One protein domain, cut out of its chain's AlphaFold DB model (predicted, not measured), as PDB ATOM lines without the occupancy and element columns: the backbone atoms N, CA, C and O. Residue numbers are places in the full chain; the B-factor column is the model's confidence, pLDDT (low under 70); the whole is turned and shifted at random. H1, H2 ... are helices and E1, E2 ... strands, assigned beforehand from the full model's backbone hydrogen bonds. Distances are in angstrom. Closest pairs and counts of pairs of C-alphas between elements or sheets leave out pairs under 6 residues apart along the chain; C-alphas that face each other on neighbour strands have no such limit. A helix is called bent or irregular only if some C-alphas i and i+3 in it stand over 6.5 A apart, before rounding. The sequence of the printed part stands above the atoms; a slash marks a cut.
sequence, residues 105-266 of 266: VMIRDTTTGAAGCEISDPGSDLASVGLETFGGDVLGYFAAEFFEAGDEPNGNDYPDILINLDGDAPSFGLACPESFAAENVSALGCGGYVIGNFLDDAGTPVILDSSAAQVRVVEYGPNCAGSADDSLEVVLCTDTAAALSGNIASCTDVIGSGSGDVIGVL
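Overview. This is residues 105 to 266 of the 266 residues of an uncharacterized protein of Bradymonadales bacterium V1718 (UniProt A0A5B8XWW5). Look for one antiparallel sheet of eight strands, curled and folded back on itself into a flattened, nearly closed barrel, its edge strands E7 and E8 coming together along the seam. Long loops spread from the strand ends, and two short helices, H1 and H2, sit on opposite faces of the sheet. The 162 printed residues run E1 E2 E3 H1 E4 E5 E6 H2 E7 E8; across the sheet the order is E7 E6 E1 E4 E3 E2 E5 E8. The class is mostly strand, though under half of the residues are in named elements. The whole is compact, with a radius of gyration of the C-alphas of 14.2 A and spans of 38 by 35 by 24 A.

Along the chain. Begin at C-alpha 105, (1.956, -43.186, 29.803), where E1, residues 105 to 109, starts. E2, residues 125 to 133, is 23.7 A long. The longest strand, E3, residues 138 to 148, starts at (8.869, -28.507, 31.435), spans 26.8 A and bends by 58 degrees at residue 145. Next come H1, residues 161 to 164; E4, residues 193 to 199, 19.2 A; E5, residues 213 to 219, 19.4 A; E6, residues 232 to 237; and H2, residues 240 to 244. E7, residues 251 to 258, bends by 70 degrees at residue 255, and E8, residues 261 to 265, ends at (-4.278, -34.053, 33.241).

Arrangement. The sheet is a folded sheet, bent back into two leaves that face each other: E7 E6 E1 E4 face E2 E5 E8, with E3 as the hinge. E3 pairs with E2 over residues 138 to 141, where N 139 and O 131 are 2.8 A apart, and with E4 over residues 141 to 148, where N 143 and O 197 are 2.8 A apart. E2 and E3 form a hairpin. In one leaf, look at N 107 and O 194 between E1 and E4, 2.8 A; in the other, at N 217 and O 262 between E5 and E8, 2.9 A. The closest C-alphas of the edge strands E7 and E8 are those of Gly 256 and Gly 264, 3.8 A apart. H1 is on the sheet at a height of 7.0 A, over none of its strands; H2, on the opposite face, lies over E1 at 7.9 A. The one O i to N i+4 pair of H2 is within hydrogen-bond range; H1 is too short for such a pair.

Size, cuts and confidence. The two C-alphas farthest apart, those of Pro 153 and Ser 211, are 41.5 A from each other. The printed part has no cut. Of the long links, H1 to E4 has 28 residues. The mean pLDDT of the printed part is 89.4; residue 122, residues 153 to 159 and residue 210 are under 70.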
ATOM      1  N   VAL A 105       3.019 -43.706  30.659       96.69
ATOM      2  CA  VAL A 105       1.956 -43.186  29.803       96.69
ATOM      3  C   VAL A 105       1.984 -43.925  28.478       96.69
ATOM      4  O   VAL A 105       3.041 -44.127  27.882       96.69
ATOM      5  N   MET A 106       0.799 -44.316  28.024       97.56
ATOM      6  CA  MET A 106       0.549 -44.786  26.673       97.56
ATOM      7  C   MET A 106      -0.061 -43.649  25.858       97.56
ATOM      8  O   MET A 106      -1.049 -43.043  26.271       97.56
ATOM      9  N   ILE A 107       0.484 -43.403  24.674       97.69
ATOM     10  CA  ILE A 107      -0.141 -42.568  23.652       97.69
ATOM     11  C   ILE A 107      -0.609 -43.513  22.561       97.69
ATOM     12  O   ILE A 107       0.202 -44.242  21.990       97.69
ATOM     13  N   ARG A 108      -1.916 -43.537  22.300       96.38
ATOM     14  CA  ARG A 108      -2.498 -44.389  21.263       96.38
ATOM     15  C   ARG A 108      -3.198 -43.563  20.207       96.38
ATOM     16  O   ARG A 108      -3.924 -42.625  20.533       96.38
ATOM     17  N   ASP A 109      -3.020 -43.966  18.963       95.00
ATOM     18  CA  ASP A 109      -3.819 -43.480  17.858       95.00
ATOM     19  C   ASP A 109      -5.245 -44.048  17.969       95.00
ATOM     20  O   ASP A 109      -5.466 -45.230  18.251       95.00
ATOM     21  N   THR A 110      -6.229 -43.179  17.774       95.00
ATOM     22  CA  THR A 110      -7.663 -43.508  17.758       95.00
ATOM     23  C   THR A 110      -8.318 -43.162  16.424       95.00
ATOM     24  O   THR A 110      -9.549 -43.152  16.299       95.00
ATOM     25  N   THR A 111      -7.498 -42.904  15.409       92.06
ATOM     26  CA  THR A 111      -7.920 -42.478  14.085       92.06
ATOM     27  C   THR A 111      -8.674 -43.607  13.393       92.06
ATOM     28  O   THR A 111      -8.238 -44.752  13.300       92.06
ATOM     29  N   THR A 112      -9.881 -43.290  12.923       88.12
ATOM     30  CA  THR A 112     -10.755 -44.245  12.212       88.12
ATOM     31  C   THR A 112     -11.157 -43.758  10.824       88.12
ATOM     32  O   THR A 112     -11.762 -44.504  10.047       88.12
ATOM     33  N   GLY A 113     -10.862 -42.494  10.510       85.12
ATOM     34  CA  GLY A 113     -11.151 -41.887   9.222       85.12
ATOM     35  C   GLY A 113     -10.193 -42.404   8.157       85.12
ATOM     36  O   GLY A 113      -9.003 -42.520   8.397       85.12
ATOM     37  N   ALA A 114     -10.701 -42.680   6.955       84.50
ATOM     38  CA  ALA A 114      -9.848 -43.151   5.865       84.50
ATOM     39  C   ALA A 114      -8.758 -42.138   5.474       84.50
ATOM     40  O   ALA A 114      -7.721 -42.576   5.007       84.50
ATOM     41  N   ALA A 115      -9.009 -40.834   5.661       84.38
ATOM     42  CA  ALA A 115      -8.089 -39.748   5.312       84.38
ATOM     43  C   ALA A 115      -6.848 -39.701   6.224       84.38
ATOM     44  O   ALA A 115      -5.744 -39.732   5.699       84.38
ATOM     45  N   GLY A 116      -7.029 -39.740   7.551       83.56
ATOM     46  CA  GLY A 116      -5.928 -39.848   8.528       83.56
ATOM     47  C   GLY A 116      -5.350 -41.263   8.646       83.56
ATOM     48  O   GLY A 116      -4.575 -41.577   9.528       83.56
ATOM     49  N   CYS A 117      -5.776 -42.178   7.777       85.00
ATOM     50  CA  CYS A 117      -5.192 -43.505   7.659       85.00
ATOM     51  C   CYS A 117      -4.716 -43.733   6.225       85.00
ATOM     52  O   CYS A 117      -4.833 -44.843   5.715       85.00
ATOM     53  N   GLU A 118      -4.267 -42.701   5.514       81.81
ATOM     54  CA  GLU A 118      -3.619 -42.882   4.216       81.81
ATOM     55  C   GLU A 118      -2.105 -43.019   4.425       81.81
ATOM     56  O   GLU A 118      -1.544 -42.454   5.344       81.81
ATOM     57  N   ILE A 119      -1.387 -43.732   3.553       71.12
ATOM     58  CA  ILE A 119       0.081 -43.904   3.687       71.12
ATOM     59  C   ILE A 119       0.832 -42.555   3.730       71.12
ATOM     60  O   ILE A 119       1.926 -42.455   4.277       71.12
ATOM     61  N   SER A 120       0.263 -41.509   3.126       74.38
ATOM     62  CA  SER A 120       0.820 -40.154   3.160       74.38
ATOM     63  C   SER A 120       0.529 -39.370   4.443       74.38
ATOM     64  O   SER A 120       1.097 -38.292   4.582       74.38
ATOM     65  N   ASP A 121      -0.354 -39.887   5.299       73.50
ATOM     66  CA  ASP A 121      -0.811 -39.323   6.580       73.50
ATOM     67  C   ASP A 121      -1.063 -40.512   7.541       73.50
ATOM     68  O   ASP A 121      -2.211 -40.938   7.712       73.50
ATOM     69  N   PRO A 122       0.003 -41.220   7.979       67.69
ATOM     70  CA  PRO A 122      -0.107 -42.546   8.593       67.69
ATOM     71  C   PRO A 122      -0.554 -42.488  10.066       67.69
ATOM     72  O   PRO A 122       0.119 -43.020  10.955       67.69
ATOM     73  N   GLY A 123      -1.730 -41.920  10.322       79.75
ATOM     74  CA  GLY A 123      -2.286 -41.734  11.659       79.75
ATOM     75  C   GLY A 123      -1.548 -40.666  12.457       79.75
ATOM     76  O   GLY A 123      -0.834 -39.833  11.914       79.75
ATOM     77  N   SER A 124      -1.692 -40.734  13.781       80.12
ATOM     78  CA  SER A 124      -1.169 -39.717  14.695       80.12
ATOM     79  C   SER A 124       0.336 -39.495  14.526       80.12
ATOM     80  O   SER A 124       1.149 -40.375  14.833       80.12
ATOM     81  N   ASP A 125       0.685 -38.284  14.106       89.12
ATOM     82  CA  ASP A 125       2.035 -37.838  13.780       89.12
ATOM     83  C   ASP A 125       2.668 -37.083  14.957       89.12
ATOM     84  O   ASP A 125       2.634 -35.856  15.049       89.12
ATOM     85  N   LEU A 126       3.254 -37.799  15.907       93.19
ATOM     86  CA  LEU A 126       3.830 -37.219  17.119       93.19
ATOM     87  C   LEU A 126       5.090 -36.402  16.802       93.19
ATOM     88  O   LEU A 126       6.095 -36.946  16.346       93.19
ATOM     89  N   ALA A 127       5.068 -35.105  17.101       92.75
ATOM     90  CA  ALA A 127       6.223 -34.220  16.970       92.75
ATOM     91  C   ALA A 127       7.002 -34.081  18.286       92.75
ATOM     92  O   ALA A 127       8.229 -34.058  18.292       92.75
ATOM     93  N   SER A 128       6.301 -33.964  19.416       94.56
ATOM     94  CA  SER A 128       6.936 -33.942  20.737       94.56
ATOM     95  C   SER A 128       5.956 -34.344  21.828       94.56
ATOM     96  O   SER A 128       4.748 -34.141  21.704       94.56
ATOM     97  N   VAL A 129       6.486 -34.896  22.913       97.12
ATOM     98  CA  VAL A 129       5.709 -35.267  24.091       97.12
ATOM     99  C   VAL A 129       6.499 -34.850  25.323       97.12
ATOM    100  O   VAL A 129       7.676 -35.191  25.459       97.12
ATOM    101  N   GLY A 130       5.857 -34.112  26.222       96.75
ATOM    102  CA  GLY A 130       6.494 -33.619  27.438       96.75
ATOM    103  C   GLY A 130       5.578 -33.653  28.646       96.75
ATOM    104  O   GLY A 130       4.353 -33.672  28.526       96.75
ATOM    105  N   LEU A 131       6.206 -33.660  29.813       96.50
ATOM    106  CA  LEU A 131       5.560 -33.462  31.098       96.50
ATOM    107  C   LEU A 131       5.805 -32.014  31.514       96.50
ATOM    108  O   LEU A 131       6.951 -31.571  31.569       96.50
ATOM    109  N   GLU A 132       4.742 -31.275  31.798       95.69
ATOM    110  CA  GLU A 132       4.809 -29.870  32.196       95.69
ATOM    111  C   GLU A 132       4.062 -29.657  33.512       95.69
ATOM    112  O   GLU A 132       3.110 -30.368  33.826       95.69
ATOM    113  N   THR A 133       4.439 -28.632  34.272       94.56
ATOM    114  CA  THR A 133       3.562 -28.105  35.322       94.56
ATOM    115  C   THR A 133       2.347 -27.417  34.696       94.56
ATOM    116  O   THR A 133       2.387 -26.977  33.547       94.56
ATOM    117  N   PHE A 134       1.281 -27.180  35.468       91.81
ATOM    118  CA  PHE A 134       0.175 -26.319  35.006       91.81
ATOM    119  C   PHE A 134       0.605 -24.870  34.688       91.81
ATOM    120  O   PHE A 134      -0.140 -24.124  34.050       91.81
ATOM    121  N   GLY A 135       1.791 -24.455  35.147       91.94
ATOM    122  CA  GLY A 135       2.417 -23.179  34.801       91.94
ATOM    123  C   GLY A 135       3.150 -23.182  33.454       91.94
ATOM    124  O   GLY A 135       3.526 -22.106  32.987       91.94
ATOM    125  N   GLY A 136       3.322 -24.351  32.826       92.19
ATOM    126  CA  GLY A 136       4.051 -24.542  31.570       92.19
ATOM    127  C   GLY A 136       5.556 -24.774  31.737       92.19
ATOM    128  O   GLY A 136       6.288 -24.706  30.751       92.19
ATOM    129  N   ASP A 137       6.039 -25.018  32.958       94.44
ATOM    130  CA  ASP A 137       7.440 -25.391  33.172       94.44
ATOM    131  C   ASP A 137       7.636 -26.858  32.784       94.44
ATOM    132  O   ASP A 137       6.942 -27.728  33.307       94.44
ATOM    133  N   VAL A 138       8.579 -27.139  31.883       95.81
ATOM    134  CA  VAL A 138       8.869 -28.507  31.435       95.81
ATOM    135  C   VAL A 138       9.614 -29.264  32.531       95.81
ATOM    136  O   VAL A 138      10.682 -28.839  32.970       95.81
ATOM    137  N   LEU A 139       9.044 -30.390  32.952       95.00
ATOM    138  CA  LEU A 139       9.599 -31.305  33.948       95.00
ATOM    139  C   LEU A 139      10.417 -32.427  33.302       95.00
ATOM    140  O   LEU A 139      11.378 -32.900  33.897       95.00
ATOM    141  N   GLY A 140      10.044 -32.845  32.092       95.50
ATOM    142  CA  GLY A 140      10.761 -33.878  31.359       95.50
ATOM    143  C   GLY A 140      10.182 -34.156  29.978       95.50
ATOM    144  O   GLY A 140       9.082 -33.704  29.647       95.50
ATOM    145  N   TYR A 141      10.921 -34.922  29.184       97.12
ATOM    146  CA  TYR A 141      10.530 -35.342  27.840       97.12
ATOM    147  C   TYR A 141      10.285 -36.842  27.786       97.12
ATOM    148  O   TYR A 141      10.865 -37.615  28.546       97.12
ATOM    149  N   PHE A 142       9.369 -37.246  26.913       97.06
ATOM    150  CA  PHE A 142       8.955 -38.636  26.798       97.06
ATOM    151  C   PHE A 142      10.049 -39.490  26.153       97.06
ATOM    152  O   PHE A 142      10.497 -39.201  25.044       97.06
ATOM    153  N   ALA A 143      10.427 -40.559  26.843       95.88
ATOM    154  CA  ALA A 143      11.278 -41.625  26.349       95.88
ATOM    155  C   ALA A 143      10.401 -42.836  26.027       95.88
ATOM    156  O   ALA A 143       9.824 -43.460  26.921       95.88
ATOM    157  N   ALA A 144      10.272 -43.147  24.742       95.62
ATOM    158  CA  ALA A 144       9.564 -44.315  24.261       95.62
ATOM    159  C   ALA A 144      10.352 -45.588  24.603       95.62
ATOM    160  O   ALA A 144      11.523 -45.731  24.262       95.62
ATOM    161  N   GLU A 145       9.677 -46.536  25.243       94.12
ATOM    162  CA  GLU A 145      10.252 -47.805  25.704       94.12
ATOM    163  C   GLU A 145       9.627 -49.002  24.978       94.12
ATOM    164  O   GLU A 145      10.278 -50.015  24.712       94.12
ATOM    165  N   PHE A 146       8.348 -48.880  24.614       93.81
ATOM    166  CA  PHE A 146       7.625 -49.878  23.839       93.81
ATOM    167  C   PHE A 146       6.789 -49.204  22.754       93.81
ATOM    168  O   PHE A 146       6.185 -48.158  22.976       93.81
ATOM    169  N   PHE A 147       6.727 -49.825  21.581       93.38
ATOM    170  CA  PHE A 147       5.954 -49.340  20.447       93.38
ATOM    171  C   PHE A 147       5.326 -50.512  19.698       93.38
ATOM    172  O   PHE A 147       6.004 -51.493  19.382       93.38
ATOM    173  N   GLU A 148       4.045 -50.376  19.378       92.12
ATOM    174  CA  GLU A 148       3.331 -51.248  18.455       92.12
ATOM    175  C   GLU A 148       2.704 -50.379  17.365       92.12
ATOM    176  O   GLU A 148       1.851 -49.534  17.633       92.12
ATOM    177  N   ALA A 149       3.163 -50.568  16.129       90.38
ATOM    178  CA  ALA A 149       2.621 -49.852  14.986       90.38
ATOM    179  C   ALA A 149       1.176 -50.280  14.697       90.38
ATOM    180  O   ALA A 149       0.805 -51.433  14.925       90.38
ATOM    181  N   GLY A 150       0.395 -49.359  14.136       88.25
ATOM    182  CA  GLY A 150      -0.937 -49.656  13.615       88.25
ATOM    183  C   GLY A 150      -0.936 -50.716  12.506       88.25
ATOM    184  O   GLY A 150       0.079 -50.964  11.847       88.25
ATOM    185  N   ASP A 151      -2.093 -51.344  12.294       80.62
ATOM    186  CA  ASP A 151      -2.254 -52.415  11.307       80.62
ATOM    187  C   ASP A 151      -2.117 -51.905   9.852       80.62
ATOM    188  O   ASP A 151      -2.612 -50.844   9.462       80.62
ATOM    189  N   GLU A 152      -1.508 -52.733   8.999       70.44
ATOM    190  CA  GLU A 152      -1.458 -52.548   7.540       70.44
ATOM    191  C   GLU A 152      -2.868 -52.397   6.914       70.44
ATOM    192  O   GLU A 152      -3.825 -53.030   7.375       70.44
ATOM    193  N   PRO A 153      -3.036 -51.642   5.805       65.81
ATOM    194  CA  PRO A 153      -2.002 -51.099   4.911       65.81
ATOM    195  C   PRO A 153      -1.397 -49.764   5.368       65.81
ATOM    196  O   PRO A 153      -0.645 -49.147   4.619       65.81
ATOM    197  N   ASN A 154      -1.779 -49.304   6.559       64.38
ATOM    198  CA  ASN A 154      -1.475 -47.975   7.080       64.38
ATOM    199  C   ASN A 154      -0.498 -48.076   8.256       64.38
ATOM    200  O   ASN A 154      -0.571 -47.304   9.212       64.38
ATOM    201  N   GLY A 155       0.368 -49.091   8.183       60.25
ATOM    202  CA  GLY A 155       1.483 -49.254   9.095       60.25
ATOM    203  C   GLY A 155       2.434 -48.071   8.959       60.25
ATOM    204  O   GLY A 155       2.533 -47.433   7.910       60.25
ATOM    205  N   ASN A 156       3.113 -47.758  10.052       61.44
ATOM    206  CA  ASN A 156       4.021 -46.631  10.107       61.44
ATOM    207  C   ASN A 156       5.310 -46.911   9.289       61.44
ATOM    208  O   ASN A 156       6.136 -47.735   9.685       61.44
ATOM    209  N   ASP A 157       5.499 -46.187   8.179       61.22
ATOM    210  CA  ASP A 157       6.734 -46.175   7.366       61.22
ATOM    211  C   ASP A 157       7.872 -45.322   7.990       61.22
ATOM    212  O   ASP A 157       8.970 -45.246   7.429       61.22
ATOM    213  N   TYR A 158       7.641 -44.697   9.150       65.88
ATOM    214  CA  TYR A 158       8.598 -43.922   9.954       65.88
ATOM    215  C   TYR A 158       9.072 -44.725  11.181       65.88
ATOM    216  O   TYR A 158       8.612 -44.489  12.300       65.88
ATOM    217  N   PRO A 159      10.016 -45.671  11.024       60.34
ATOM    218  CA  PRO A 159      10.434 -46.599  12.083       60.34
ATOM    219  C   PRO A 159      11.183 -45.951  13.264       60.34
ATOM    220  O   PRO A 159      11.598 -46.654  14.184       60.34
ATOM    221  N   ASP A 160      11.366 -44.632  13.255       77.44
ATOM    222  CA  ASP A 160      12.310 -43.917  14.112       77.44
ATOM    223  C   ASP A 160      11.666 -43.348  15.392       77.44
ATOM    224  O   ASP A 160      12.209 -42.434  16.010       77.44
ATOM    225  N   ILE A 161      10.537 -43.907  15.853       83.38
ATOM    226  CA  ILE A 161       9.851 -43.411  17.062       83.38
ATOM    227  C   ILE A 161      10.748 -43.406  18.304       83.38
ATOM    228  O   ILE A 161      10.709 -42.463  19.085       83.38
ATOM    229  N   LEU A 162      11.615 -44.413  18.438       83.12
ATOM    230  CA  LEU A 162      12.587 -44.518  19.531       83.12
ATOM    231  C   LEU A 162      13.756 -43.527  19.401       83.12
ATOM    232  O   LEU A 162      14.550 -43.409  20.325       83.12
ATOM    233  N   ILE A 163      13.907 -42.875  18.245       85.12
ATOM    234  CA  ILE A 163      14.936 -41.857  17.999       85.12
ATOM    235  C   ILE A 163      14.376 -40.466  18.289       85.12
ATOM    236  O   ILE A 163      15.060 -39.651  18.890       85.12
ATOM    237  N   ASN A 164      13.144 -40.186  17.863       89.06
ATOM    238  CA  ASN A 164      12.542 -38.861  18.038       89.06
ATOM    239  C   ASN A 164      11.927 -38.662  19.436       89.06
ATOM    240  O   ASN A 164      11.711 -37.526  19.848       89.06
ATOM    241  N   LEU A 165      11.606 -39.753  20.139       93.06
ATOM    242  CA  LEU A 165      11.077 -39.762  21.504       93.06
ATOM    243  C   LEU A 165      12.031 -40.547  22.414       93.06
ATOM    244  O   LEU A 165      11.688 -41.612  22.915       93.06
ATOM    245  N   ASP A 166      13.257 -40.064  22.579       94.38
ATOM    246  CA  ASP A 166      14.322 -40.719  23.353       94.38
ATOM    247  C   ASP A 166      14.480 -40.158  24.780       94.38
ATOM    248  O   ASP A 166      15.337 -40.607  25.542       94.38
ATOM    249  N   GLY A 167      13.627 -39.201  25.157       93.94
ATOM    250  CA  GLY A 167      13.680 -38.491  26.430       93.94
ATOM    251  C   GLY A 167      14.588 -37.262  26.437       93.94
ATOM    252  O   GLY A 167      14.603 -36.553  27.442       93.94
ATOM    253  N   ASP A 168      15.288 -36.960  25.338       94.88
ATOM    254  CA  ASP A 168      15.984 -35.686  25.181       94.88
ATOM    255  C   ASP A 168      15.020 -34.586  24.704       94.88
ATOM    256  O   ASP A 168      14.007 -34.812  24.036       94.88
ATOM    257  N   ALA A 169      15.351 -33.338  25.038       93.50
ATOM    258  CA  ALA A 169      14.604 -32.184  24.556       93.50
ATOM    259  C   ALA A 169      14.782 -32.027  23.031       93.50
ATOM    260  O   ALA A 169      15.912 -31.798  22.575       93.50
ATOM    261  N   PRO A 170      13.706 -32.041  22.222       90.31
ATOM    262  CA  PRO A 170      13.827 -31.769  20.799       90.31
ATOM    263  C   PRO A 170      14.275 -30.321  20.573       90.31
ATOM    264  O   PRO A 170      13.991 -29.416  21.361       90.31
ATOM    265  N   SER A 171      14.940 -30.061  19.443       91.00
ATOM    266  CA  SER A 171      15.481 -28.725  19.122       91.00
ATOM    267  C   SER A 171      14.423 -27.611  19.043       91.00
ATOM    268  O   SER A 171      14.752 -26.430  19.171       91.00
ATOM    269  N   PHE A 172      13.158 -27.989  18.853       87.56
ATOM    270  CA  PHE A 172      11.988 -27.116  18.810       87.56
ATOM    271  C   PHE A 172      11.167 -27.127  20.117       87.56
ATOM    272  O   PHE A 172      10.177 -26.406  20.214       87.56
ATOM    273  N   GLY A 173      11.583 -27.881  21.140       90.62
ATOM    274  CA  GLY A 173      10.858 -28.023  22.405       90.62
ATOM    275  C   GLY A 173       9.451 -28.606  22.217       90.62
ATOM    276  O   GLY A 173       9.225 -29.423  21.333       90.62
ATOM    277  N   LEU A 174       8.489 -28.162  23.033       88.44
ATOM    278  CA  LEU A 174       7.075 -28.560  22.931       88.44
ATOM    279  C   LEU A 174       6.307 -27.647  21.962       88.44
ATOM    280  O   LEU A 174       5.336 -26.973  22.324       88.44
ATOM    281  N   ALA A 175       6.811 -27.567  20.730       91.88
ATOM    282  CA  ALA A 175       6.255 -26.769  19.644       91.88
ATOM    283  C   ALA A 175       6.307 -27.530  18.312       91.88
ATOM    284  O   ALA A 175       6.871 -28.614  18.212       91.88
ATOM    285  N   CYS A 176       5.716 -26.947  17.270       92.25
ATOM    286  CA  CYS A 176       5.763 -27.524  15.934       92.25
ATOM    287  C   CYS A 176       7.164 -27.411  15.313       92.25
ATOM    288  O   CYS A 176       7.726 -26.308  15.309       92.25
ATOM    289  N   PRO A 177       7.701 -28.487  14.711       91.88
ATOM    290  CA  PRO A 177       8.887 -28.386  13.876       91.88
ATOM    291  C   PRO A 177       8.586 -27.583  12.602       91.88
ATOM    292  O   PRO A 177       7.438 -27.460  12.173       91.88
ATOM    293  N   GLU A 178       9.625 -27.030  11.969       89.25
ATOM    294  CA  GLU A 178       9.468 -26.211  10.752       89.25
ATOM    295  C   GLU A 178       8.985 -27.016   9.533       89.25
ATOM    296  O   GLU A 178       8.503 -26.435   8.555       89.25
ATOM    297  N   SER A 179       9.137 -28.341   9.566       88.00
ATOM    298  CA  SER A 179       8.735 -29.233   8.485       88.00
ATOM    299  C   SER A 179       8.406 -30.636   8.978       88.00
ATOM    300  O   SER A 179       9.106 -31.167   9.845       88.00
ATOM    301  N   PHE A 180       7.440 -31.261   8.307       87.06
ATOM    302  CA  PHE A 180       7.163 -32.688   8.388       87.06
ATOM    303  C   PHE A 180       8.315 -33.478   7.763       87.06
ATOM    304  O   PHE A 180       8.489 -33.481   6.539       87.06
ATOM    305  N   ALA A 181       9.146 -34.078   8.605       86.44
ATOM    306  CA  ALA A 181      10.307 -34.850   8.194       86.44
ATOM    307  C   ALA A 181      10.533 -35.994   9.187       86.44
ATOM    308  O   ALA A 181      10.220 -35.845  10.369       86.44
ATOM    309  N   ALA A 182      11.085 -37.111   8.707       84.94
ATOM    310  CA  ALA A 182      11.269 -38.333   9.495       84.94
ATOM    311  C   ALA A 182      12.117 -38.109  10.759       84.94
ATOM    312  O   ALA A 182      11.918 -38.770  11.769       84.94
ATOM    313  N   GLU A 183      13.041 -37.149  10.713       86.06
ATOM    314  CA  GLU A 183      13.890 -36.757  11.839       86.06
ATOM    315  C   GLU A 183      13.196 -35.896  12.911       86.06
ATOM    316  O   GLU A 183      13.817 -35.578  13.920       86.06
ATOM    317  N   ASN A 184      11.957 -35.451  12.677       88.75
ATOM    318  CA  ASN A 184      11.233 -34.551  13.583       88.75
ATOM    319  C   ASN A 184       9.876 -35.099  14.032       88.75
ATOM    320  O   ASN A 184       9.276 -34.534  14.942       88.75
ATOM    321  N   VAL A 185       9.346 -36.103  13.335       89.31
ATOM    322  CA  VAL A 185       7.983 -36.594  13.526       89.31
ATOM    323  C   VAL A 185       7.981 -38.114  13.497       89.31
ATOM    324  O   VAL A 185       8.660 -38.735  12.679       89.31
ATOM    325  N   SER A 186       7.201 -38.699  14.395       90.44
ATOM    326  CA  SER A 186       6.987 -40.136  14.508       90.44
ATOM    327  C   SER A 186       5.517 -40.445  14.327       90.44
ATOM    328  O   SER A 186       4.704 -39.976  15.116       90.44
ATOM    329  N   ALA A 187       5.171 -41.278  13.357       90.06
ATOM    330  CA  ALA A 187       3.790 -41.706  13.213       90.06
ATOM    331  C   ALA A 187       3.503 -42.947  14.067       90.06
ATOM    332  O   ALA A 187       4.371 -43.795  14.278       90.06
ATOM    333  N   LEU A 188       2.280 -43.097  14.561       91.25
ATOM    334  CA  LEU A 188       1.874 -44.334  15.236       91.25
ATOM    335  C   LEU A 188       1.342 -45.387  14.254       91.25
ATOM    336  O   LEU A 188       1.426 -46.587  14.530       91.25
ATOM    337  N   GLY A 189       0.838 -44.969  13.090       89.56
ATOM    338  CA  GLY A 189      -0.053 -45.800  12.286       89.56
ATOM    339  C   GLY A 189      -1.437 -45.882  12.927       89.56
ATOM    340  O   GLY A 189      -1.587 -45.770  14.147       89.56
ATOM    341  N   CYS A 190      -2.470 -46.118  12.121       90.19
ATOM    342  CA  CYS A 190      -3.833 -46.158  12.648       90.19
ATOM    343  C   CYS A 190      -4.053 -47.306  13.639       90.19
ATOM    344  O   CYS A 190      -3.869 -48.480  13.308       90.19
ATOM    345  N   GLY A 191      -4.469 -46.959  14.855       90.81
ATOM    346  CA  GLY A 191      -4.608 -47.890  15.977       90.81
ATOM    347  C   GLY A 191      -3.289 -48.330  16.625       90.81
ATOM    348  O   GLY A 191      -3.318 -49.188  17.510       90.81
ATOM    349  N   GLY A 192      -2.152 -47.769  16.204       93.12
ATOM    350  CA  GLY A 192      -0.860 -47.979  16.850       93.12
ATOM    351  C   GLY A 192      -0.747 -47.236  18.178       93.12
ATOM    352  O   GLY A 192      -1.548 -46.355  18.500       93.12
ATOM    353  N   TYR A 193       0.257 -47.588  18.973       95.50
ATOM    354  CA  TYR A 193       0.504 -46.946  20.257       95.50
ATOM    355  C   TYR A 193       1.973 -47.013  20.673       95.50
ATOM    356  O   TYR A 193       2.720 -47.916  20.296       95.50
ATOM    357  N   VAL A 194       2.373 -46.056  21.505       96.19
ATOM    358  CA  VAL A 194       3.693 -45.978  22.134       96.19
ATOM    359  C   VAL A 194       3.537 -45.854  23.645       96.19
ATOM    360  O   VAL A 194       2.601 -45.220  24.130       96.19
ATOM    361  N   ILE A 195       4.437 -46.480  24.397       96.50
ATOM    362  CA  ILE A 195       4.478 -46.460  25.861       96.50
ATOM    363  C   ILE A 195       5.856 -45.990  26.287       96.50
ATOM    364  O   ILE A 195       6.867 -46.423  25.730       96.50
ATOM    365  N   GLY A 196       5.888 -45.130  27.294       95.75
ATOM    366  CA  GLY A 196       7.122 -44.540  27.770       95.75
ATOM    367  C   GLY A 196       6.985 -43.870  29.125       95.75
ATOM    368  O   GLY A 196       5.893 -43.730  29.687       95.75
ATOM    369  N   ASN A 197       8.132 -43.458  29.642       94.81
ATOM    370  CA  ASN A 197       8.267 -42.620  30.826       94.81
ATOM    371  C   ASN A 197       8.771 -41.231  30.424       94.81
ATOM    372  O   ASN A 197       9.095 -40.983  29.267       94.81
ATOM    373  N   PHE A 198       8.856 -40.319  31.388       95.44
ATOM    374  CA  PHE A 198       9.449 -39.000  31.175       95.44
ATOM    375  C   PHE A 198      10.821 -38.946  31.829       95.44
ATOM    376  O   PHE A 198      10.980 -39.466  32.933       95.44
ATOM    377  N   LEU A 199      11.795 -38.345  31.153       94.50
ATOM    378  CA  LEU A 199      13.144 -38.125  31.664       94.50
ATOM    379  C   LEU A 199      13.384 -36.629  31.886       94.50
ATOM    380  O   LEU A 199      12.984 -35.809  31.060       94.50
ATOM    381  N   ASP A 200      14.018 -36.282  33.005       94.62
ATOM    382  CA  ASP A 200      14.517 -34.928  33.258       94.62
ATOM    383  C   ASP A 200      15.785 -34.620  32.437       94.62
ATOM    384  O   ASP A 200      16.287 -35.450  31.676       94.62
ATOM    385  N   ASP A 201      16.345 -33.420  32.603       93.19
ATOM    386  CA  ASP A 201      17.557 -32.982  31.895       93.19
ATOM    387  C   ASP A 201      18.829 -33.770  32.265       93.19
ATOM    388  O   ASP A 201      19.853 -33.666  31.581       93.19
ATOM    389  N   ALA A 202      18.778 -34.567  33.334       93.06
ATOM    390  CA  ALA A 202      19.834 -35.477  33.749       93.06
ATOM    391  C   ALA A 202      19.616 -36.917  33.247       93.06
ATOM    392  O   ALA A 202      20.463 -37.778  33.508       93.06
ATOM    393  N   GLY A 203      18.521 -37.187  32.527       91.12
ATOM    394  CA  GLY A 203      18.137 -38.525  32.078       91.12
ATOM    395  C   GLY A 203      17.533 -39.386  33.192       91.12
ATOM    396  O   GLY A 203      17.561 -40.615  33.109       91.12
ATOM    397  N   THR A 204      17.034 -38.768  34.263       92.00
ATOM    398  CA  THR A 204      16.401 -39.455  35.393       92.00
ATOM    399  C   THR A 204      14.895 -39.557  35.160       92.00
ATOM    400  O   THR A 204      14.274 -38.553  34.812       92.00
ATOM    401  N   PRO A 205      14.271 -40.730  35.381       91.62
ATOM    402  CA  PRO A 205      12.822 -40.853  35.316       91.62
ATOM    403  C   PRO A 205      12.104 -39.904  36.277       91.62
ATOM    404  O   PRO A 205      12.392 -39.885  37.474       91.62
ATOM    405  N   VAL A 206      11.141 -39.150  35.749       90.88
ATOM    406  CA  VAL A 206      10.266 -38.271  36.527       90.88
ATOM    407  C   VAL A 206       9.076 -39.077  37.041       90.88
ATOM    408  O   VAL A 206       8.394 -39.758  36.273       90.88
ATOM    409  N   ILE A 207       8.816 -38.994  38.346       88.94
ATOM    410  CA  ILE A 207       7.637 -39.605  38.969       88.94
ATOM    411  C   ILE A 207       6.403 -38.790  38.571       88.94
ATOM    412  O   ILE A 207       6.386 -37.565  38.709       88.94
ATOM    413  N   LEU A 208       5.370 -39.470  38.076       85.69
ATOM    414  CA  LEU A 208       4.106 -38.836  37.715       85.69
ATOM    415  C   LEU A 208       3.272 -38.586  38.973       85.69
ATOM    416  O   LEU A 208       2.576 -39.479  39.453       85.69
ATOM    417  N   ASP A 209       3.355 -37.363  39.493       78.88
ATOM    418  CA  ASP A 209       2.486 -36.864  40.558       78.88
ATOM    419  C   ASP A 209       1.288 -36.107  39.956       78.88
ATOM    420  O   ASP A 209       1.450 -35.140  39.203       78.88
ATOM    421  N   SER A 210       0.074 -36.542  40.306       69.25
ATOM    422  CA  SER A 210      -1.195 -35.951  39.864       69.25
ATOM    423  C   SER A 210      -1.476 -34.568  40.459       69.25
ATOM    424  O   SER A 210      -2.397 -33.872  40.032       69.25
ATOM    425  N   SER A 211      -0.695 -34.120  41.445       74.50
ATOM    426  CA  SER A 211      -0.981 -32.871  42.152       74.50
ATOM    427  C   SER A 211      -0.644 -31.597  41.358       74.50
ATOM    428  O   SER A 211      -1.235 -30.544  41.620       74.50
ATOM    429  N   ALA A 212       0.279 -31.655  40.387       78.00
ATOM    430  CA  ALA A 212       0.827 -30.438  39.776       78.00
ATOM    431  C   ALA A 212       1.289 -30.543  38.310       78.00
ATOM    432  O   ALA A 212       1.827 -29.558  37.790       78.00
ATOM    433  N   ALA A 213       1.092 -31.683  37.644       92.62
ATOM    434  CA  ALA A 213       1.634 -31.925  36.309       92.62
ATOM    435  C   ALA A 213       0.570 -32.320  35.272       92.62
ATOM    436  O   ALA A 213      -0.495 -32.850  35.584       92.62
ATOM    437  N   GLN A 214       0.889 -32.054  34.010       95.50
ATOM    438  CA  GLN A 214       0.111 -32.430  32.839       95.50
ATOM    439  C   GLN A 214       1.034 -33.019  31.769       95.50
ATOM    440  O   GLN A 214       2.177 -32.592  31.601       95.50
ATOM    441  N   VAL A 215       0.519 -33.983  31.017       96.56
ATOM    442  CA  VAL A 215       1.165 -34.507  29.814       96.56
ATOM    443  C   VAL A 215       0.714 -33.671  28.630       96.56
ATOM    444  O   VAL A 215      -0.483 -33.495  28.414       96.56
ATOM    445  N   ARG A 216       1.656 -33.187  27.830       96.94
ATOM    446  CA  ARG A 216       1.380 -32.466  26.593       96.94
ATOM    447  C   ARG A 216       1.919 -33.245  25.409       96.94
ATOM    448  O   ARG A 216       3.109 -33.546  25.351       96.94
ATOM    449  N   VAL A 217       1.039 -33.546  24.464       96.81
ATOM    450  CA  VAL A 217       1.363 -34.213  23.204       96.81
ATOM    451  C   VAL A 217       1.152 -33.220  22.075       96.81
ATOM    452  O   VAL A 217       0.033 -32.768  21.839       96.81
ATOM    453  N   VAL A 218       2.233 -32.899  21.372       95.44
ATOM    454  CA  VAL A 218       2.194 -32.101  20.150       95.44
ATOM    455  C   VAL A 218       2.241 -33.052  18.968       95.44
ATOM    456  O   VAL A 218       3.254 -33.699  18.707       95.44
ATOM    457  N   GLU A 219       1.137 -33.108  18.250       93.25
ATOM    458  CA  GLU A 219       0.975 -33.791  16.977       93.25
ATOM    459  C   GLU A 219       1.218 -32.800  15.832       93.25
ATOM    460  O   GLU A 219       0.804 -31.633  15.888       93.25
ATOM    461  N   TYR A 220       1.847 -33.268  14.757       88.69
ATOM    462  CA  TYR A 220       1.986 -32.560  13.490       88.69
ATOM    463  C   TYR A 220       0.642 -32.527  12.735       88.69
ATOM    464  O   TYR A 220       0.520 -32.907  11.583       88.69
ATOM    465  N   GLY A 221      -0.401 -32.043  13.400       85.31
ATOM    466  CA  GLY A 221      -1.746 -31.908  12.860       85.31
ATOM    467  C   GLY A 221      -2.064 -30.449  12.512       85.31
ATOM    468  O   GLY A 221      -1.183 -29.697  12.064       85.31
ATOM    469  N   PRO A 222      -3.283 -29.953  12.798       83.12
ATOM    470  CA  PRO A 222      -3.720 -28.608  12.399       83.12
ATOM    471  C   PRO A 222      -2.851 -27.493  12.980       83.12
ATOM    472  O   PRO A 222      -2.761 -26.399  12.420       83.12
ATOM    473  N   ASN A 223      -2.203 -27.780  14.108       83.81
ATOM    474  CA  ASN A 223      -1.330 -26.852  14.810       83.81
ATOM    475  C   ASN A 223       0.017 -26.661  14.103       83.81
ATOM    476  O   ASN A 223       0.606 -25.587  14.221       83.81
ATOM    477  N   CYS A 224       0.458 -27.640  13.308       87.75
ATOM    478  CA  CYS A 224       1.725 -27.622  12.575       87.75
ATOM    479  C   CYS A 224       1.525 -27.525  11.054       87.75
ATOM    480  O   CYS A 224       2.380 -27.935  10.272       87.75
ATOM    481  N   ALA A 225       0.394 -26.946  10.631       86.56
ATOM    482  CA  ALA A 225      -0.041 -26.854   9.234       86.56
ATOM    483  C   ALA A 225      -0.357 -28.206   8.553       86.56
ATOM    484  O   ALA A 225      -0.444 -28.252   7.323       86.56
ATOM    485  N   GLY A 226      -0.554 -29.265   9.344       83.88
ATOM    486  CA  GLY A 226      -1.076 -30.568   8.927       83.88
ATOM    487  C   GLY A 226      -2.609 -30.624   8.867       83.88
ATOM    488  O   GLY A 226      -3.298 -29.600   8.976       83.88
ATOM    489  N   SER A 227      -3.137 -31.829   8.645       84.56
ATOM    490  CA  SER A 227      -4.576 -32.117   8.604       84.56
ATOM    491  C   SER A 227      -5.154 -32.223  10.027       84.56
ATOM    492  O   SER A 227      -4.411 -32.205  10.999       84.56
ATOM    493  N   ALA A 228      -6.486 -32.258  10.160       85.56
ATOM    494  CA  ALA A 228      -7.176 -32.539  11.432       85.56
ATOM    495  C   ALA A 228      -7.762 -33.957  11.449       85.56
ATOM    496  O   ALA A 228      -8.718 -34.207  12.188       85.56
ATOM    497  N   ASP A 229      -7.299 -34.805  10.534       88.88
ATOM    498  CA  ASP A 229      -7.928 -36.088  10.253       88.88
ATOM    499  C   ASP A 229      -7.507 -37.167  11.262       88.88
ATOM    500  O   ASP A 229      -8.234 -38.153  11.417       88.88
ATOM    501  N   ASP A 230      -6.426 -36.916  12.003       89.19
ATOM    502  CA  ASP A 230      -5.903 -37.774  13.060       89.19
ATOM    503  C   ASP A 230      -6.500 -37.458  14.429       89.19
ATOM    504  O   ASP A 230      -7.061 -36.386  14.685       89.19
ATOM    505  N   SER A 231      -6.425 -38.438  15.322       93.69
ATOM    506  CA  SER A 231      -6.852 -38.302  16.706       93.69
ATOM    507  C   SER A 231      -6.122 -39.288  17.599       93.69
ATOM    508  O   SER A 231      -6.010 -40.467  17.268       93.69
ATOM    509  N   LEU A 232      -5.744 -38.843  18.791       96.56
ATOM    510  CA  LEU A 232      -5.036 -39.656  19.771       96.56
ATOM    511  C   LEU A 232      -5.655 -39.565  21.162       96.56
ATOM    512  O   LEU A 232      -6.408 -38.643  21.495       96.56
ATOM    513  N   GLU A 233      -5.277 -40.526  21.996       98.00
ATOM    514  CA  GLU A 233      -5.541 -40.535  23.427       98.00
ATOM    515  C   GLU A 233      -4.242 -40.690  24.214       98.00
ATOM    516  O   GLU A 233      -3.362 -41.475  23.857       98.00
ATOM    517  N   VAL A 234      -4.165 -39.968  25.329       97.88
ATOM    518  CA  VAL A 234      -3.139 -40.108  26.361       97.88
ATOM    519  C   VAL A 234      -3.749 -40.907  27.503       97.88
ATOM    520  O   VAL A 234      -4.786 -40.524  28.051       97.88
ATOM    521  N   VAL A 235      -3.128 -42.029  27.849       97.75
ATOM    522  CA  VAL A 235      -3.685 -43.029  28.762       97.75
ATOM    523  C   VAL A 235      -2.660 -43.389  29.830       97.75
ATOM    524  O   VAL A 235      -1.527 -43.747  29.515       97.75
ATOM    525  N   LEU A 236      -3.055 -43.325  31.097       95.25
ATOM    526  CA  LEU A 236      -2.214 -43.727  32.219       95.25
ATOM    527  C   LEU A 236      -2.234 -45.255  32.385       95.25
ATOM    528  O   LEU A 236      -3.301 -45.876  32.355       95.25
ATOM    529  N   CYS A 237      -1.058 -45.853  32.579       94.75
ATOM    530  CA  CYS A 237      -0.892 -47.278  32.850       94.75
ATOM    531  C   CYS A 237      -0.548 -47.511  34.325       94.75
ATOM    532  O   CYS A 237       0.484 -47.056  34.813       94.75
ATOM    533  N   THR A 238      -1.393 -48.265  35.032       90.50
ATOM    534  CA  THR A 238      -1.227 -48.517  36.479       90.50
ATOM    535  C   THR A 238      -0.263 -49.660  36.816       90.50
ATOM    536  O   THR A 238       0.223 -49.739  37.940       90.50
ATOM    537  N   ASP A 239       0.040 -50.537  35.852       91.19
ATOM    538  CA  ASP A 239       1.063 -51.588  35.969       91.19
ATOM    539  C   ASP A 239       2.184 -51.307  34.970       91.19
ATOM    540  O   ASP A 239       2.112 -51.695  33.800       91.19
ATOM    541  N   THR A 240       3.203 -50.597  35.444       90.25
ATOM    542  CA  THR A 240       4.320 -50.116  34.632       90.25
ATOM    543  C   THR A 240       5.170 -51.234  34.059       90.25
ATOM    544  O   THR A 240       5.497 -51.210  32.875       90.25
ATOM    545  N   ALA A 241       5.507 -52.244  34.862       90.00
ATOM    546  CA  ALA A 241       6.341 -53.346  34.396       90.00
ATOM    547  C   ALA A 241       5.632 -54.145  33.292       90.00
ATOM    548  O   ALA A 241       6.254 -54.506  32.289       90.00
ATOM    549  N   ALA A 242       4.325 -54.382  33.445       92.19
ATOM    550  CA  ALA A 242       3.526 -55.021  32.411       92.19
ATOM    551  C   ALA A 242       3.438 -54.151  31.146       92.19
ATOM    552  O   ALA A 242       3.718 -54.655  30.055       92.19
ATOM    553  N   ALA A 243       3.120 -52.862  31.287       94.44
ATOM    554  CA  ALA A 243       2.968 -51.939  30.163       94.44
ATOM    555  C   ALA A 243       4.257 -51.803  29.336       94.44
ATOM    556  O   ALA A 243       4.215 -51.960  28.120       94.44
ATOM    557  N   LEU A 244       5.416 -51.641  29.984       90.50
ATOM    558  CA  LEU A 244       6.727 -51.576  29.316       90.50
ATOM    559  C   LEU A 244       7.110 -52.879  28.589       90.50
ATOM    560  O   LEU A 244       7.955 -52.875  27.700       90.50
ATOM    561  N   SER A 245       6.480 -54.004  28.936       91.06
ATOM    562  CA  SER A 245       6.630 -55.275  28.213       91.06
ATOM    563  C   SER A 245       5.611 -55.476  27.079       91.06
ATOM    564  O   SER A 245       5.573 -56.551  26.478       91.06
ATOM    565  N   GLY A 246       4.775 -54.468  26.804       90.94
ATOM    566  CA  GLY A 246       3.706 -54.496  25.802       90.94
ATOM    567  C   GLY A 246       2.356 -55.008  26.311       90.94
ATOM    568  O   GLY A 246       1.406 -55.132  25.543       90.94
ATOM    569  N   ASN A 247       2.223 -55.331  27.601       95.19
ATOM    570  CA  ASN A 247       0.930 -55.708  28.169       95.19
ATOM    571  C   ASN A 247       0.159 -54.463  28.623       95.19
ATOM    572  O   ASN A 247       0.299 -54.003  29.754       95.19
ATOM    573  N   ILE A 248      -0.714 -53.975  27.746       96.44
ATOM    574  CA  ILE A 248      -1.477 -52.735  27.945       96.44
ATOM    575  C   ILE A 248      -2.752 -52.887  28.784       96.44
ATOM    576  O   ILE A 248      -3.570 -51.973  28.837       96.44
ATOM    577  N   ALA A 249      -2.966 -54.029  29.445       96.56
ATOM    578  CA  ALA A 249      -4.202 -54.284  30.193       96.56
ATOM    579  C   ALA A 249      -4.451 -53.285  31.340       96.56
ATOM    580  O   ALA A 249      -5.599 -53.095  31.737       96.56
ATOM    581  N   SER A 250      -3.391 -52.666  31.867       95.06
ATOM    582  CA  SER A 250      -3.449 -51.658  32.933       95.06
ATOM    583  C   SER A 250      -3.597 -50.219  32.421       95.06
ATOM    584  O   SER A 250      -3.787 -49.309  33.228       95.06
ATOM    585  N   CYS A 251      -3.505 -50.008  31.104       96.50
ATOM    586  CA  CYS A 251      -3.588 -48.705  30.453       96.50
ATOM    587  C   CYS A 251      -5.047 -48.380  30.116       96.50
ATOM    588  O   CYS A 251      -5.496 -48.556  28.978       96.50
ATOM    589  N   THR A 252      -5.819 -47.965  31.120       96.06
ATOM    590  CA  THR A 252      -7.274 -47.759  30.980       96.06
ATOM    591  C   THR A 252      -7.740 -46.336  31.235       96.06
ATOM    592  O   THR A 252      -8.823 -45.971  30.776       96.06
ATOM    593  N   ASP A 253      -6.947 -45.535  31.939       94.88
ATOM    594  CA  ASP A 253      -7.372 -44.222  32.408       94.88
ATOM    595  C   ASP A 253      -6.983 -43.155  31.382       94.88
ATOM    596  O   ASP A 253      -5.836 -42.718  31.314       94.88
ATOM    597  N   VAL A 254      -7.937 -42.775  30.530       97.00
ATOM    598  CA  VAL A 254      -7.741 -41.723  29.523       97.00
ATOM    599  C   VAL A 254      -7.681 -40.370  30.227       97.00
ATOM    600  O   VAL A 254      -8.685 -39.905  30.771       97.00
ATOM    601  N   ILE A 255      -6.512 -39.737  30.185       95.38
ATOM    602  CA  ILE A 255      -6.245 -38.446  30.830       95.38
ATOM    603  C   ILE A 255      -6.327 -37.270  29.854       95.38
ATOM    604  O   ILE A 255      -6.538 -36.139  30.285       95.38
ATOM    605  N   GLY A 256      -6.215 -37.528  28.545       97.00
ATOM    606  CA  GLY A 256      -6.357 -36.530  27.483       97.00
ATOM    607  C   GLY A 256      -6.729 -37.168  26.146       97.00
ATOM    608  O   GLY A 256      -6.387 -38.321  25.890       97.00
ATOM    609  N   SER A 257      -7.446 -36.436  25.293       97.06
ATOM    610  CA  SER A 257      -7.795 -36.889  23.941       97.06
ATOM    611  C   SER A 257      -8.056 -35.724  22.991       97.06
ATOM    612  O   SER A 257      -8.466 -34.641  23.420       97.06
ATOM    613  N   GLY A 258      -7.820 -35.931  21.696       94.62
ATOM    614  CA  GLY A 258      -8.053 -34.913  20.673       94.62
ATOM    615  C   GLY A 258      -7.093 -35.023  19.496       94.62
ATOM    616  O   GLY A 258      -6.622 -36.114  19.190       94.62
ATOM    617  N   SER A 259      -6.830 -33.888  18.850       92.38
ATOM    618  CA  SER A 259      -5.882 -33.758  17.741       92.38
ATOM    619  C   SER A 259      -5.105 -32.441  17.814       92.38
ATOM    620  O   SER A 259      -5.548 -31.461  18.429       92.38
ATOM    621  N   GLY A 260      -3.926 -32.413  17.200       90.81
ATOM    622  CA  GLY A 260      -2.992 -31.296  17.182       90.81
ATOM    623  C   GLY A 260      -2.212 -31.115  18.486       90.81
ATOM    624  O   GLY A 260      -1.022 -31.374  18.535       90.81
ATOM    625  N   ASP A 261      -2.830 -30.567  19.530       93.06
ATOM    626  CA  ASP A 261      -2.170 -30.291  20.822       93.06
ATOM    627  C   ASP A 261      -3.074 -30.832  21.920       93.06
ATOM    628  O   ASP A 261      -4.136 -30.270  22.210       93.06
ATOM    629  N   VAL A 262      -2.691 -31.988  22.451       95.81
ATOM    630  CA  VAL A 262      -3.491 -32.751  23.404       95.81
ATOM    631  C   VAL A 262      -2.868 -32.625  24.783       95.81
ATOM    632  O   VAL A 262      -1.699 -32.948  24.987       95.81
ATOM    633  N   ILE A 263      -3.682 -32.183  25.740       96.12
ATOM    634  CA  ILE A 263      -3.302 -32.068  27.147       96.12
ATOM    635  C   ILE A 263      -3.992 -33.177  27.935       96.12
ATOM    636  O   ILE A 263      -5.222 -33.267  27.941       96.12
ATOM    637  N   GLY A 264      -3.191 -34.009  28.593       92.62
ATOM    638  CA  GLY A 264      -3.621 -34.994  29.570       92.62
ATOM    639  C   GLY A 264      -3.376 -34.500  30.992       92.62
ATOM    640  O   GLY A 264      -2.252 -34.137  31.322       92.62
ATOM    641  N   VAL A 265      -4.406 -34.480  31.835       91.00
ATOM    642  CA  VAL A 265      -4.278 -34.053  33.241       91.00
ATOM    643  C   VAL A 265      -4.134 -35.289  34.123       91.00
ATOM    644  O   VAL A 265      -5.002 -36.162  34.069       91.00
ATOM    645  N   LEU A 266      -3.032 -35.367  34.875       86.06
ATOM    646  CA  LEU A 266      -2.733 -36.473  35.790       86.06
ATOM    647  C   LEU A 266      -3.621 -36.447  37.041       86.06
ATOM    648  O   LEU A 266      -4.072 -35.350  37.438       86.06
TER     649      LEU A 266